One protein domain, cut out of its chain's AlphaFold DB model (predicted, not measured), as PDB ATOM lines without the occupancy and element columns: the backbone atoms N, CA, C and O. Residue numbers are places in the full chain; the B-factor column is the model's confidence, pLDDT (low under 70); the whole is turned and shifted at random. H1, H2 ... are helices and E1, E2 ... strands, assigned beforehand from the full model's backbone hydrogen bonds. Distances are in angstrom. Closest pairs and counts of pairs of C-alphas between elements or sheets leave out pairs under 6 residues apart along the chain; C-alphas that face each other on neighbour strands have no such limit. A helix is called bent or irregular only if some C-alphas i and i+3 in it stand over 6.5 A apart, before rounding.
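What this domain is: This is residues 473 to 573 of the 819 residues of an uncharacterized protein of Folsomia candida (UniProt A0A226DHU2). The domain has two parts, each built on a small hairpin of two short strands: in one, hairpin E1 and E2 has H2 packed by E1 and H3 by E2, with H1 meeting the beginning of H2 at a slant; in the other, hairpin E3 and E4 has H4 folded back from it. The link between E1 and E2, residues 513 to 518, reaches into the middle between the two parts. The printed part has 101 residues, with four named helices and four named strands in the order H1, H2, E1, E2, H3, E3, E4, H4; both two-stranded sheets are antiparallel, and the class is mixed, helices and strands. It is compact, with a radius of gyration of the C-alphas of 13.9 A and spans of 43 by 34 by 25 A.

Where its parts are: H1 covers residues 475 to 483, 12.1 A from first to last C-alpha, beginning at C-alpha 475 (115.489, 105.564, 105.515). H2, residues 497 to 508, measures 16.2 A. E1 is residues 510 to 512, 7.0 A, and E2 is residues 519 to 521, 7.1 A. H3, residues 526 to 533, measures 10.1 A and begins at C-alpha 526 (113.521, 103.408, 129.898). E3 is residues 543 to 545, 6.9 A, and E4 is residues 554 to 556, 7.3 A. H4, residues 557 to 568, measures 15.3 A and ends at C-alpha 568 (106.259, 97.594, 107.369); it is neither bent nor irregular, but only just: C-alphas 565 and 568 are 6.2 A apart.

How they stand to each other: H1 and H2 touch, H2 with residues 497 to 501 alone; they run the same way at a steep tilt of 46 degrees, and their closest C-alphas, of Leu 483 and Arg 497, are 5.0 A apart. The closest C-alphas of H2 and E1, those of Gln 504 and Leu 510, are 5.3 A apart. E1 and E2 form an antiparallel hairpin at 143 degrees between directions, with N 511 and O 520 within hydrogen-bond range at 2.8 A. The closest C-alphas of E2 and H3, those of Phe 520 and Trp 527, are 5.6 A apart. E3 and E4 form the second antiparallel hairpin, at 137 degrees, with N 544 and O 555 within hydrogen-bond range at 2.8 A. The closest C-alphas of E3 and H4, those of Thr 544 and Phe 557, are 6.7 A apart. H4 is apart from H1, H2 and H3. In H1, H2, H3 and H4 every O i to N i+4 pair is within hydrogen-bond range.

The domain as a whole: The two C-alphas farthest apart, of Asp 491 and Gln 541, are 43.0 A apart. The printed part has no cut. The link from H1 to H2 is long, with 13 residues, 484 to 496. The mean pLDDT of the printed part is 81.6; it is under 70 at residues 473 to 476, 478, 536 to 541 and 570 to 573.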
ATOM      1  N   SER A 473     119.420 109.311 102.998       55.72
ATOM      2  CA  SER A 473     118.724 109.505 101.716       55.72
ATOM      3  C   SER A 473     117.825 108.324 101.314       55.72
ATOM      4  O   SER A 473     117.051 108.434 100.366       55.72
ATOM      5  N   ASN A 474     117.901 107.195 102.030       69.44
ATOM      6  CA  ASN A 474     116.928 106.113 101.958       69.44
ATOM      7  C   ASN A 474     116.705 105.507 103.365       69.44
ATOM      8  O   ASN A 474     117.404 104.548 103.733       69.44
ATOM      9  N   PRO A 475     115.730 106.021 104.146       63.47
ATOM     10  CA  PRO A 475     115.489 105.564 105.515       63.47
ATOM     11  C   PRO A 475     115.027 104.104 105.571       63.47
ATOM     12  O   PRO A 475     115.397 103.386 106.498       63.47
ATOM     13  N   GLU A 476     114.289 103.618 104.563       67.19
ATOM     14  CA  GLU A 476     113.826 102.226 104.532       67.19
ATOM     15  C   GLU A 476     114.989 101.236 104.375       67.19
ATOM     16  O   GLU A 476     115.032 100.225 105.072       67.19
ATOM     17  N   SER A 477     115.966 101.519 103.510       72.69
ATOM     18  CA  SER A 477     117.126 100.637 103.326       72.69
ATOM     19  C   SER A 477     118.055 100.629 104.545       72.69
ATOM     20  O   SER A 477     118.618  99.589 104.903       72.69
ATOM     21  N   ALA A 478     118.180 101.776 105.220       69.69
ATOM     22  CA  ALA A 478     118.966 101.911 106.436       69.69
ATOM     23  C   ALA A 478     118.293 101.172 107.607       69.69
ATOM     24  O   ALA A 478     118.952 100.387 108.292       69.69
ATOM     25  N   LEU A 479     116.972 101.316 107.759       71.31
ATOM     26  CA  LEU A 479     116.165 100.535 108.695       71.31
ATOM     27  C   LEU A 479     116.212  99.035 108.383       71.31
ATOM     28  O   LEU A 479     116.360  98.223 109.293       71.31
ATOM     29  N   LEU A 480     116.122  98.639 107.111       74.62
ATOM     30  CA  LEU A 480     116.205  97.235 106.718       74.62
ATOM     31  C   LEU A 480     117.524  96.622 107.199       74.62
ATOM     32  O   LEU A 480     117.492  95.604 107.885       74.62
ATOM     33  N   ARG A 481     118.662  97.283 106.941       80.19
ATOM     34  CA  ARG A 481     119.978  96.861 107.452       80.19
ATOM     35  C   ARG A 481     120.025  96.799 108.979       80.19
ATOM     36  O   ARG A 481     120.580  95.846 109.522       80.19
ATOM     37  N   LEU A 482     119.445  97.786 109.663       77.38
ATOM     38  CA  LEU A 482     119.350  97.844 111.126       77.38
ATOM     39  C   LEU A 482     118.578  96.641 111.701       77.38
ATOM     40  O   LEU A 482     118.928  96.122 112.755       77.38
ATOM     41  N   LEU A 483     117.552  96.169 110.986       77.75
ATOM     42  CA  LEU A 483     116.696  95.049 111.386       77.75
ATOM     43  C   LEU A 483     117.151  93.681 110.851       77.75
ATOM     44  O   LEU A 483     116.668  92.662 111.342       77.75
ATOM     45  N   THR A 484     118.053  93.622 109.867       84.56
ATOM     46  CA  THR A 484     118.648  92.372 109.350       84.56
ATOM     47  C   THR A 484     120.109  92.177 109.758       84.56
ATOM     48  O   THR A 484     120.788  91.301 109.234       84.56
ATOM     49  N   SER A 485     120.610  92.979 110.697       87.31
ATOM     50  CA  SER A 485     121.922  92.798 111.318       87.31
ATOM     51  C   SER A 485     121.848  93.087 112.818       87.31
ATOM     52  O   SER A 485     120.858  93.619 113.323       87.31
ATOM     53  N   CYS A 486     122.880  92.699 113.563       89.81
ATOM     54  CA  CYS A 486     123.019  93.088 114.958       89.81
ATOM     55  C   CYS A 486     124.447  93.561 115.212       89.81
ATOM     56  O   CYS A 486     125.393  92.794 115.050       89.81
ATOM     57  N   SER A 487     124.601  94.808 115.657       86.31
ATOM     58  CA  SER A 487     125.903  95.400 115.995       86.31
ATOM     59  C   SER A 487     126.649  94.633 117.094       86.31
ATOM     60  O   SER A 487     127.875  94.640 117.114       86.31
ATOM     61  N   GLN A 488     125.923  93.938 117.975       89.19
ATOM     62  CA  GLN A 488     126.476  93.114 119.057       89.19
ATOM     63  C   GLN A 488     126.647  91.629 118.672       89.19
ATOM     64  O   GLN A 488     127.124  90.836 119.479       89.19
ATOM     65  N   CYS A 489     126.241  91.224 117.462       93.00
ATOM     66  CA  CYS A 489     126.332  89.850 116.956       93.00
ATOM     67  C   CYS A 489     126.483  89.851 115.417       93.00
ATOM     68  O   CYS A 489     125.514  89.543 114.717       93.00
ATOM     69  N   PRO A 490     127.672  90.180 114.874       87.88
ATOM     70  CA  PRO A 490     127.899  90.232 113.426       87.88
ATOM     71  C   PRO A 490     127.687  88.873 112.735       87.88
ATOM     72  O   PRO A 490     127.174  88.830 111.622       87.88
ATOM     73  N   ASP A 491     127.988  87.763 113.419       89.12
ATOM     74  CA  ASP A 491     127.814  86.397 112.899       89.12
ATOM     75  C   ASP A 491     126.354  85.892 112.933       89.12
ATOM     76  O   ASP A 491     126.058  84.768 112.516       89.12
ATOM     77  N   ALA A 492     125.409  86.679 113.463       88.19
ATOM     78  CA  ALA A 492     124.014  86.261 113.550       88.19
ATOM     79  C   ALA A 492     123.331  86.318 112.177       88.19
ATOM     80  O   ALA A 492     123.012  87.388 111.665       88.19
ATOM     81  N   VAL A 493     123.025  85.143 111.618       85.69
ATOM     82  CA  VAL A 493     122.305  84.980 110.341       85.69
ATOM     83  C   VAL A 493     120.825  85.379 110.485       85.69
ATOM     84  O   VAL A 493     119.919  84.542 110.550       85.69
ATOM     85  N   ILE A 494     120.576  86.685 110.555       87.19
ATOM     86  CA  ILE A 494     119.251  87.301 110.659       87.19
ATOM     87  C   ILE A 494     118.664  87.439 109.249       87.19
ATOM     88  O   ILE A 494     119.014  88.340 108.495       87.19
ATOM     89  N   ARG A 495     117.756  86.528 108.880       80.69
ATOM     90  CA  ARG A 495     117.200  86.469 107.516       80.69
ATOM     91  C   ARG A 495     116.004  87.392 107.264       80.69
ATOM     92  O   ARG A 495     115.657  87.598 106.111       80.69
ATOM     93  N   THR A 496     115.352  87.916 108.305       79.38
ATOM     94  CA  THR A 496     114.130  88.735 108.174       79.38
ATOM     95  C   THR A 496     114.055  89.836 109.236       79.38
ATOM     96  O   THR A 496     114.597  89.678 110.333       79.38
ATOM     97  N   ARG A 497     113.302  90.915 108.944       78.06
ATOM     98  CA  ARG A 497     113.012  92.033 109.875       78.06
ATOM     99  C   ARG A 497     112.499  91.520 111.244       78.06
ATOM    100  O   ARG A 497     112.923  91.983 112.303       78.06
ATOM    101  N   GLY A 498     111.634  90.500 111.228       79.50
ATOM    102  CA  GLY A 498     111.101  89.851 112.434       79.50
ATOM    103  C   GLY A 498     112.131  89.030 113.222       79.50
ATOM    104  O   GLY A 498     112.142  89.079 114.449       79.50
ATOM    105  N   MET A 499     113.047  88.322 112.546       85.88
ATOM    106  CA  MET A 499     114.122  87.594 113.233       85.88
ATOM    107  C   MET A 499     115.097  88.536 113.948       85.88
ATOM    108  O   MET A 499     115.602  88.168 115.004       85.88
ATOM    109  N   GLY A 500     115.359  89.734 113.417       87.06
ATOM    110  CA  GLY A 500     116.284  90.687 114.039       87.06
ATOM    111  C   GLY A 500     115.714  91.344 115.289       87.06
ATOM    112  O   GLY A 500     116.370  91.361 116.330       87.06
ATOM    113  N   THR A 501     114.458  91.798 115.229       84.94
ATOM    114  CA  THR A 501     113.756  92.329 116.412       84.94
ATOM    115  C   THR A 501     113.624  91.275 117.517       84.94
ATOM    116  O   THR A 501     113.836  91.590 118.689       84.94
ATOM    117  N   GLN A 502     113.361  90.010 117.164       87.44
ATOM    118  CA  GLN A 502     113.371  88.901 118.121       87.44
ATOM    119  C   GLN A 502     114.782  88.611 118.659       87.44
ATOM    120  O   GLN A 502     114.950  88.493 119.871       87.44
ATOM    121  N   HIS A 503     115.804  88.549 117.798       92.69
ATOM    122  CA  HIS A 503     117.195  88.300 118.193       92.69
ATOM    123  C   HIS A 503     117.681  89.321 119.225       92.69
ATOM    124  O   HIS A 503     118.206  88.931 120.265       92.69
ATOM    125  N   GLN A 504     117.474  90.619 118.987       90.12
ATOM    126  CA  GLN A 504     117.954  91.646 119.915       90.12
ATOM    127  C   GLN A 504     117.205  91.625 121.252       90.12
ATOM    128  O   GLN A 504     117.825  91.805 122.301       90.12
ATOM    129  N   LYS A 505     115.915  91.271 121.243       90.31
ATOM    130  CA  LYS A 505     115.132  91.055 122.464       90.31
ATOM    131  C   LYS A 505     115.561  89.806 123.243       90.31
ATOM    132  O   LYS A 505     115.554  89.830 124.468       90.31
ATOM    133  N   GLU A 506     115.924  88.716 122.569       92.88
ATOM    134  CA  GLU A 506     116.258  87.438 123.221       92.88
ATOM    135  C   GLU A 506     117.740  87.274 123.585       92.88
ATOM    136  O   GLU A 506     118.055  86.499 124.488       92.88
ATOM    137  N   LYS A 507     118.655  87.961 122.889       94.00
ATOM    138  CA  LYS A 507     120.108  87.877 123.128       94.00
ATOM    139  C   LYS A 507     120.648  89.054 123.924       94.00
ATOM    140  O   LYS A 507     121.372  88.838 124.888       94.00
ATOM    141  N   HIS A 508     120.235  90.265 123.563       92.62
ATOM    142  CA  HIS A 508     120.764  91.509 124.140       92.62
ATOM    143  C   HIS A 508     119.772  92.178 125.097       92.62
ATOM    144  O   HIS A 508     120.110  93.123 125.803       92.62
ATOM    145  N   ASN A 509     118.538  91.662 125.151       92.44
ATOM    146  CA  ASN A 509     117.413  92.232 125.889       92.44
ATOM    147  C   ASN A 509     117.162  93.711 125.529       92.44
ATOM    148  O   ASN A 509     116.810  94.524 126.387       92.44
ATOM    149  N   LEU A 510     117.346  94.039 124.245       92.25
ATOM    150  CA  LEU A 510     117.101  95.348 123.643       92.25
ATOM    151  C   LEU A 510     115.847  95.322 122.763       92.25
ATOM    152  O   LEU A 510     115.440  94.271 122.261       92.25
ATOM    153  N   LYS A 511     115.240  96.487 122.546       88.94
ATOM    154  CA  LYS A 511     114.090  96.661 121.658       88.94
ATOM    155  C   LYS A 511     114.220  97.955 120.862       88.94
ATOM    156  O   LYS A 511     114.509  99.007 121.424       88.94
ATOM    157  N   TYR A 512     113.951  97.854 119.563       86.31
ATOM    158  CA  TYR A 512     113.827  98.995 118.663       86.31
ATOM    159  C   TYR A 512     112.528  99.757 118.901       86.31
ATOM    160  O   TYR A 512     111.447  99.151 118.906       86.31
ATOM    161  N   CYS A 513     112.617 101.083 119.009       85.94
ATOM    162  CA  CYS A 513     111.475 101.940 118.719       85.94
ATOM    163  C   CYS A 513     110.994 101.664 117.283       85.94
ATOM    164  O   CYS A 513     111.784 101.313 116.408       85.94
ATOM    165  N   HIS A 514     109.689 101.743 117.030       80.19
ATOM    166  CA  HIS A 514     109.152 101.604 115.669       80.19
ATOM    167  C   HIS A 514     108.889 102.961 115.010       80.19
ATOM    168  O   HIS A 514     108.595 102.988 113.822       80.19
ATOM    169  N   VAL A 515     109.026 104.056 115.767       80.88
ATOM    170  CA  VAL A 515     108.886 105.436 115.294       80.88
ATOM    171  C   VAL A 515     110.275 106.050 115.078       80.88
ATOM    172  O   VAL A 515     110.668 106.188 113.930       80.88
ATOM    173  N   CYS A 516     111.074 106.320 116.125       84.56
ATOM    174  CA  CYS A 516     112.433 106.876 115.957       84.56
ATOM    175  C   CYS A 516     113.532 105.860 115.569       84.56
ATOM    176  O   CYS A 516     114.637 106.260 115.211       84.56
ATOM    177  N   TYR A 517     113.253 104.553 115.660       81.81
ATOM    178  CA  TYR A 517     114.199 103.445 115.420       81.81
ATOM    179  C   TYR A 517     115.428 103.354 116.343       81.81
ATOM    180  O   TYR A 517     116.326 102.546 116.094       81.81
ATOM    181  N   GLU A 518     115.454 104.093 117.451       87.31
ATOM    182  CA  GLU A 518     116.498 103.962 118.472       87.31
ATOM    183  C   GLU A 518     116.375 102.667 119.303       87.31
ATOM    184  O   GLU A 518     115.352 101.970 119.285       87.31
ATOM    185  N   LEU A 519     117.457 102.326 120.014       88.19
ATOM    186  CA  LEU A 519     117.636 101.067 120.741       88.19
ATOM    187  C   LEU A 519     117.589 101.258 122.254       88.19
ATOM    188  O   LEU A 519     118.493 101.851 122.840       88.19
ATOM    189  N   PHE A 520     116.594 100.649 122.899       91.50
ATOM    190  CA  PHE A 520     116.395 100.761 124.344       91.50
ATOM    191  C   PHE A 520     116.455  99.410 125.050       91.50
ATOM    192  O   PHE A 520     116.084  98.367 124.508       91.50
ATOM    193  N   SER A 521     116.886  99.443 126.309       91.00
ATOM    194  CA  SER A 521     116.843  98.300 127.220       91.00
ATOM    195  C   SER A 521     115.400  97.861 127.499       91.00
ATOM    196  O   SER A 521     114.542  98.673 127.836       91.00
ATOM    197  N   CYS A 522     115.146  96.549 127.450       86.62
ATOM    198  CA  CYS A 522     113.915  95.942 127.969       86.62
ATOM    199  C   CYS A 522     113.934  95.762 129.501       86.62
ATOM    200  O   CYS A 522     112.932  95.331 130.072       86.62
ATOM    201  N   LYS A 523     115.066  96.026 130.174       87.25
ATOM    202  CA  LYS A 523     115.139  96.162 131.639       87.25
ATOM    203  C   LYS A 523     114.829  97.606 132.035       87.25
ATOM    204  O   LYS A 523     115.381  98.525 131.430       87.25
ATOM    205  N   GLY A 524     114.057  97.778 133.105       88.38
ATOM    206  CA  GLY A 524     113.679  99.090 133.636       88.38
ATOM    207  C   GLY A 524     112.511  99.725 132.884       88.38
ATOM    208  O   GLY A 524     111.865  99.077 132.057       88.38
ATOM    209  N   ASN A 525     112.234 100.991 133.195       90.00
ATOM    210  CA  ASN A 525     111.166 101.740 132.544       90.00
ATOM    211  C   ASN A 525     111.616 102.445 131.254       90.00
ATOM    212  O   ASN A 525     110.745 102.717 130.443       90.00
ATOM    213  N   VAL A 526     112.926 102.609 131.001       89.69
ATOM    214  CA  VAL A 526     113.521 103.408 129.898       89.69
ATOM    215  C   VAL A 526     112.807 103.273 128.547       89.69
ATOM    216  O   VAL A 526     112.601 104.265 127.862       89.69
ATOM    217  N   TRP A 527     112.389 102.060 128.157       86.69
ATOM    218  CA  TRP A 527     111.565 101.855 126.958       86.69
ATOM    219  C   TRP A 527     110.256 102.665 126.976       86.69
ATOM    220  O   TRP A 527     109.890 103.270 125.975       86.69
ATOM    221  N   LYS A 528     109.507 102.606 128.081       85.75
ATOM    222  CA  LYS A 528     108.246 103.328 128.279       85.75
ATOM    223  C   LYS A 528     108.482 104.819 128.432       85.75
ATOM    224  O   LYS A 528     107.728 105.575 127.844       85.75
ATOM    225  N   ASP A 529     109.495 105.196 129.205       89.69
ATOM    226  CA  ASP A 529     109.813 106.595 129.490       89.69
ATOM    227  C   ASP A 529     110.099 107.304 128.158       89.69
ATOM    228  O   ASP A 529     109.384 108.230 127.792       89.69
ATOM    229  N   HIS A 530     110.947 106.706 127.312       89.62
ATOM    230  CA  HIS A 530     111.142 107.133 125.925       89.62
ATOM    231  C   HIS A 530     109.830 107.230 125.115       89.62
ATOM    232  O   HIS A 530     109.620 108.227 124.423       89.62
ATOM    233  N   MET A 531     108.944 106.225 125.184       83.81
ATOM    234  CA  MET A 531     107.660 106.240 124.459       83.81
ATOM    235  C   MET A 531     106.707 107.347 124.937       83.81
ATOM    236  O   MET A 531     105.891 107.815 124.150       83.81
ATOM    237  N   ILE A 532     106.787 107.744 126.207       83.62
ATOM    238  CA  ILE A 532     105.972 108.809 126.802       83.62
ATOM    239  C   ILE A 532     106.569 110.177 126.448       83.62
ATOM    240  O   ILE A 532     105.855 111.038 125.951       83.62
ATOM    241  N   GLU A 533     107.878 110.345 126.644       85.00
ATOM    242  CA  GLU A 533     108.620 111.602 126.468       85.00
ATOM    243  C   GLU A 533     108.797 112.023 125.001       85.00
ATOM    244  O   GLU A 533     108.767 113.209 124.698       85.00
ATOM    245  N   ASN A 534     109.025 111.070 124.087       81.69
ATOM    246  CA  ASN A 534     109.442 111.363 122.704       81.69
ATOM    247  C   ASN A 534     108.360 111.038 121.662       81.69
ATOM    248  O   ASN A 534     108.497 111.403 120.495       81.69
ATOM    249  N   HIS A 535     107.325 110.292 122.057       79.94
ATOM    250  CA  HIS A 535     106.289 109.759 121.167       79.94
ATOM    251  C   HIS A 535     104.877 109.892 121.765       79.94
ATOM    252  O   HIS A 535     104.027 109.042 121.507       79.94
ATOM    253  N   SER A 536     104.666 110.941 122.573       64.31
ATOM    254  CA  SER A 536     103.373 111.522 122.976       64.31
ATOM    255  C   SER A 536     102.208 110.528 123.111       64.31
ATOM    256  O   SER A 536     101.133 110.719 122.546       64.31
ATOM    257  N   ILE A 537     102.404 109.437 123.863       60.38
ATOM    258  CA  ILE A 537     101.318 108.477 124.154       60.38
ATOM    259  C   ILE A 537     100.293 109.079 125.137       60.38
ATOM    260  O   ILE A 537      99.169 108.587 125.243       60.38
ATOM    261  N   ASN A 538     100.656 110.167 125.820       51.75
ATOM    262  CA  ASN A 538      99.727 110.979 126.596       51.75
ATOM    263  C   ASN A 538      98.626 111.539 125.675       51.75
ATOM    264  O   ASN A 538      98.911 112.021 124.583       51.75
ATOM    265  N   GLU A 539      97.373 111.451 126.125       56.00
ATOM    266  CA  GLU A 539      96.152 112.018 125.513       56.00
ATOM    267  C   GLU A 539      95.738 111.496 124.121       56.00
ATOM    268  O   GLU A 539      94.547 111.480 123.816       56.00
ATOM    269  N   GLY A 540      96.650 110.980 123.293       58.44
ATOM    270  CA  GLY A 540      96.324 110.170 122.107       58.44
ATOM    271  C   GLY A 540      95.584 110.887 120.967       58.44
ATOM    272  O   GLY A 540      95.172 110.216 120.015       58.44
ATOM    273  N   GLN A 541      95.433 112.215 121.051       62.47
ATOM    274  CA  GLN A 541      94.827 113.070 120.023       62.47
ATOM    275  C   GLN A 541      95.788 113.388 118.865       62.47
ATOM    276  O   GLN A 541      95.337 113.622 117.743       62.47
ATOM    277  N   GLU A 542      97.106 113.389 119.103       76.62
ATOM    278  CA  GLU A 542      98.093 113.733 118.074       76.62
ATOM    279  C   GLU A 542      98.178 112.640 116.991       76.62
ATOM    280  O   GLU A 542      98.633 111.514 117.217       76.62
ATOM    281  N   MET A 543      97.717 112.985 115.787       83.19
ATOM    282  CA  MET A 543      97.645 112.106 114.620       83.19
ATOM    283  C   MET A 543      98.891 112.288 113.748       83.19
ATOM    284  O   MET A 543      99.013 113.252 112.996       83.19
ATOM    285  N   THR A 544      99.819 111.338 113.836       83.44
ATOM    286  CA  THR A 544     101.153 111.411 113.225       83.44
ATOM    287  C   THR A 544     101.196 110.644 111.890       83.44
ATOM    288  O   THR A 544     100.639 109.544 111.800       83.44
ATOM    289  N   PRO A 545     101.840 111.166 110.829       86.38
ATOM    290  CA  PRO A 545     102.030 110.434 109.576       86.38
ATOM    291  C   PRO A 545     103.017 109.267 109.725       86.38
ATOM    292  O   PRO A 545     103.932 109.287 110.549       86.38
ATOM    293  N   CYS A 546     102.866 108.241 108.888       87.38
ATOM    294  CA  CYS A 546     103.798 107.121 108.845       87.38
ATOM    295  C   CYS A 546     105.213 107.572 108.420       87.38
ATOM    296  O   CYS A 546     105.353 108.196 107.371       87.38
ATOM    297  N   PRO A 547     106.286 107.204 109.152       81.06
ATOM    298  CA  PRO A 547     107.666 107.548 108.787       81.06
ATOM    299  C   PRO A 547     108.191 106.803 107.543       81.06
ATOM    300  O   PRO A 547     109.338 107.001 107.144       81.06
ATOM    301  N   PHE A 548     107.379 105.944 106.916       82.50
ATOM    302  CA  PHE A 548     107.684 105.336 105.621       82.50
ATOM    303  C   PHE A 548     107.119 106.225 104.503       82.50
ATOM    304  O   PHE A 548     105.897 106.331 104.398       82.50
ATOM    305  N   PRO A 549     107.952 106.805 103.616       80.81
ATOM    306  CA  PRO A 549     107.504 107.809 102.640       80.81
ATOM    307  C   PRO A 549     106.485 107.277 101.620       80.81
ATOM    308  O   PRO A 549     105.723 108.046 101.046       80.81
ATOM    309  N   ASN A 550     106.436 105.957 101.424       86.06
ATOM    310  CA  ASN A 550     105.479 105.287 100.540       86.06
ATOM    311  C   ASN A 550     104.139 104.947 101.230       86.06
ATOM    312  O   ASN A 550     103.325 104.233 100.647       86.06
ATOM    313  N   CYS A 551     103.908 105.384 102.476       89.25
ATOM    314  CA  CYS A 551     102.719 105.029 103.245       89.25
ATOM    315  C   CYS A 551     101.890 106.260 103.662       89.25
ATOM    316  O   CYS A 551     102.288 106.978 104.576       89.25
ATOM    317  N   PRO A 552     100.695 106.477 103.078       89.50
ATOM    318  CA  PRO A 552      99.843 107.631 103.383       89.50
ATOM    319  C   PRO A 552      99.049 107.490 104.699       89.50
ATOM    320  O   PRO A 552      98.079 108.212 104.919       89.50
ATOM    321  N   SER A 553      99.391 106.533 105.568       91.81
ATOM    322  CA  SER A 553      98.671 106.303 106.824       91.81
ATOM    323  C   SER A 553      99.020 107.363 107.869       91.81
ATOM    324  O   SER A 553     100.167 107.455 108.301       91.81
ATOM    325  N   ILE A 554      98.015 108.122 108.306       89.62
ATOM    326  CA  ILE A 554      98.094 109.088 109.409       89.62
ATOM    327  C   ILE A 554      97.296 108.511 110.582       89.62
ATOM    328  O   ILE A 554      96.123 108.175 110.421       89.62
ATOM    329  N   LEU A 555      97.947 108.318 111.730       88.44
ATOM    330  CA  LEU A 555      97.427 107.553 112.869       88.44
ATOM    331  C   LEU A 555      97.958 108.127 114.189       88.44
ATOM    332  O   LEU A 555      99.079 108.628 114.238       88.44
ATOM    333  N   ASN A 556      97.208 107.982 115.282       86.81
ATOM    334  CA  ASN A 556      97.735 108.278 116.616       86.81
ATOM    335  C   ASN A 556      98.892 107.330 116.982       86.81
ATOM    336  O   ASN A 556      99.021 106.257 116.391       86.81
ATOM    337  N   PHE A 557      99.744 107.689 117.946       82.94
ATOM    338  CA  PHE A 557     100.993 106.952 118.207       82.94
ATOM    339  C   PHE A 557     100.820 105.440 118.477       82.94
ATOM    340  O   PHE A 557     101.636 104.644 118.000       82.94
ATOM    341  N   GLU A 558      99.749 104.995 119.151       83.12
ATOM    342  CA  GLU A 558      99.467 103.556 119.326       83.12
ATOM    343  C   GLU A 558      99.066 102.877 118.001       83.12
ATOM    344  O   GLU A 558      99.565 101.790 117.668       83.12
ATOM    345  N   GLY A 559      98.203 103.529 117.215       86.69
ATOM    346  CA  GLY A 559      97.836 103.097 115.869       86.69
ATOM    347  C   GLY A 559      99.049 103.037 114.942       86.69
ATOM    348  O   GLY A 559      99.239 102.037 114.254       86.69
ATOM    349  N   LEU A 560      99.918 104.047 114.992       86.31
ATOM    350  CA  LEU A 560     101.154 104.171 114.225       86.31
ATOM    351  C   LEU A 560     102.144 103.047 114.558       86.31
ATOM    352  O   LEU A 560     102.631 102.359 113.662       86.31
ATOM    353  N   TYR A 561     102.388 102.800 115.848       84.06
ATOM    354  CA  TYR A 561     103.250 101.714 116.320       84.06
ATOM    355  C   TYR A 561     102.727 100.341 115.862       84.06
ATOM    356  O   TYR A 561     103.486  99.480 115.403       84.06
ATOM    357  N   THR A 562     101.407 100.155 115.936       85.12
ATOM    358  CA  THR A 562     100.707  98.940 115.498       85.12
ATOM    359  C   THR A 562     100.735  98.766 113.977       85.12
ATOM    360  O   THR A 562     100.909  97.647 113.489       85.12
ATOM    361  N   HIS A 563     100.579  99.856 113.227       89.25
ATOM    362  CA  HIS A 563     100.632  99.908 111.768       89.25
ATOM    363  C   HIS A 563     102.028  99.573 111.262       89.25
ATOM    364  O   HIS A 563     102.178  98.621 110.504       89.25
ATOM    365  N   ILE A 564     103.064 100.253 111.758       85.69
ATOM    366  CA  ILE A 564     104.458  99.974 111.392       85.69
ATOM    367  C   ILE A 564     104.800  98.510 111.694       85.69
ATOM    368  O   ILE A 564     105.301  97.803 110.817       85.69
ATOM    369  N   GLY A 565     104.434  98.016 112.882       81.50
ATOM    370  CA  GLY A 565     104.627  96.618 113.274       81.50
ATOM    371  C   GLY A 565     103.974  95.584 112.341       81.50
ATOM    372  O   GLY A 565     104.523  94.497 112.168       81.50
ATOM    373  N   LYS A 566     102.828  95.909 111.725       83.38
ATOM    374  CA  LYS A 566     102.054  94.996 110.859       83.38
ATOM    375  C   LYS A 566     102.338  95.157 109.365       83.38
ATOM    376  O   LYS A 566     102.413  94.152 108.671       83.38
ATOM    377  N   VAL A 567     102.456  96.390 108.880       85.00
ATOM    378  CA  VAL A 567     102.513  96.738 107.450       85.00
ATOM    379  C   VAL A 567     103.953  96.847 106.953       85.00
ATOM    380  O   VAL A 567     104.240  96.442 105.833       85.00
ATOM    381  N   HIS A 568     104.875  97.339 107.787       81.50
ATOM    382  CA  HIS A 568     106.259  97.594 107.369       81.50
ATOM    383  C   HIS A 568     107.291  96.663 108.018       81.50
ATOM    384  O   HIS A 568     108.351  96.418 107.439       81.50
ATOM    385  N   LEU A 569     107.022  96.124 109.210       73.06
ATOM    386  CA  LEU A 569     107.954  95.229 109.913       73.06
ATOM    387  C   LEU A 569     107.599  93.740 109.784       73.06
ATOM    388  O   LEU A 569     108.463  92.888 110.015       73.06
ATOM    389  N   CYS A 570     106.369  93.411 109.379       65.12
ATOM    390  CA  CYS A 570     105.961  92.041 109.080       65.12
ATOM    391  C   CYS A 570     106.299  91.700 107.611       65.12
ATOM    392  O   CYS A 570     105.914  92.459 106.723       65.12
ATOM    393  N   PRO A 571     107.024  90.604 107.317       52.59
ATOM    394  CA  PRO A 571     107.409  90.273 105.947       52.59
ATOM    395  C   PRO A 571     106.235  89.696 105.140       52.59
ATOM    396  O   PRO A 571     105.697  88.636 105.465       52.59
ATOM    397  N   GLU A 572     105.906  90.357 104.028       49.00
ATOM    398  CA  GLU A 572     104.863  89.971 103.060       49.00
ATOM    399  C   GLU A 572     105.057  88.549 102.477       49.00
ATOM    400  O   GLU A 572     104.103  87.872 102.085       49.00
ATOM    401  N   GLU A 573     106.291  88.036 102.520       47.03
ATOM    402  CA  GLU A 573     106.683  86.664 102.168       47.03
ATOM    403  C   GLU A 573     105.848  85.576 102.884       47.03
ATOM    404  O   GLU A 573     105.615  84.495 102.326       47.03
TER     405      GLU A 573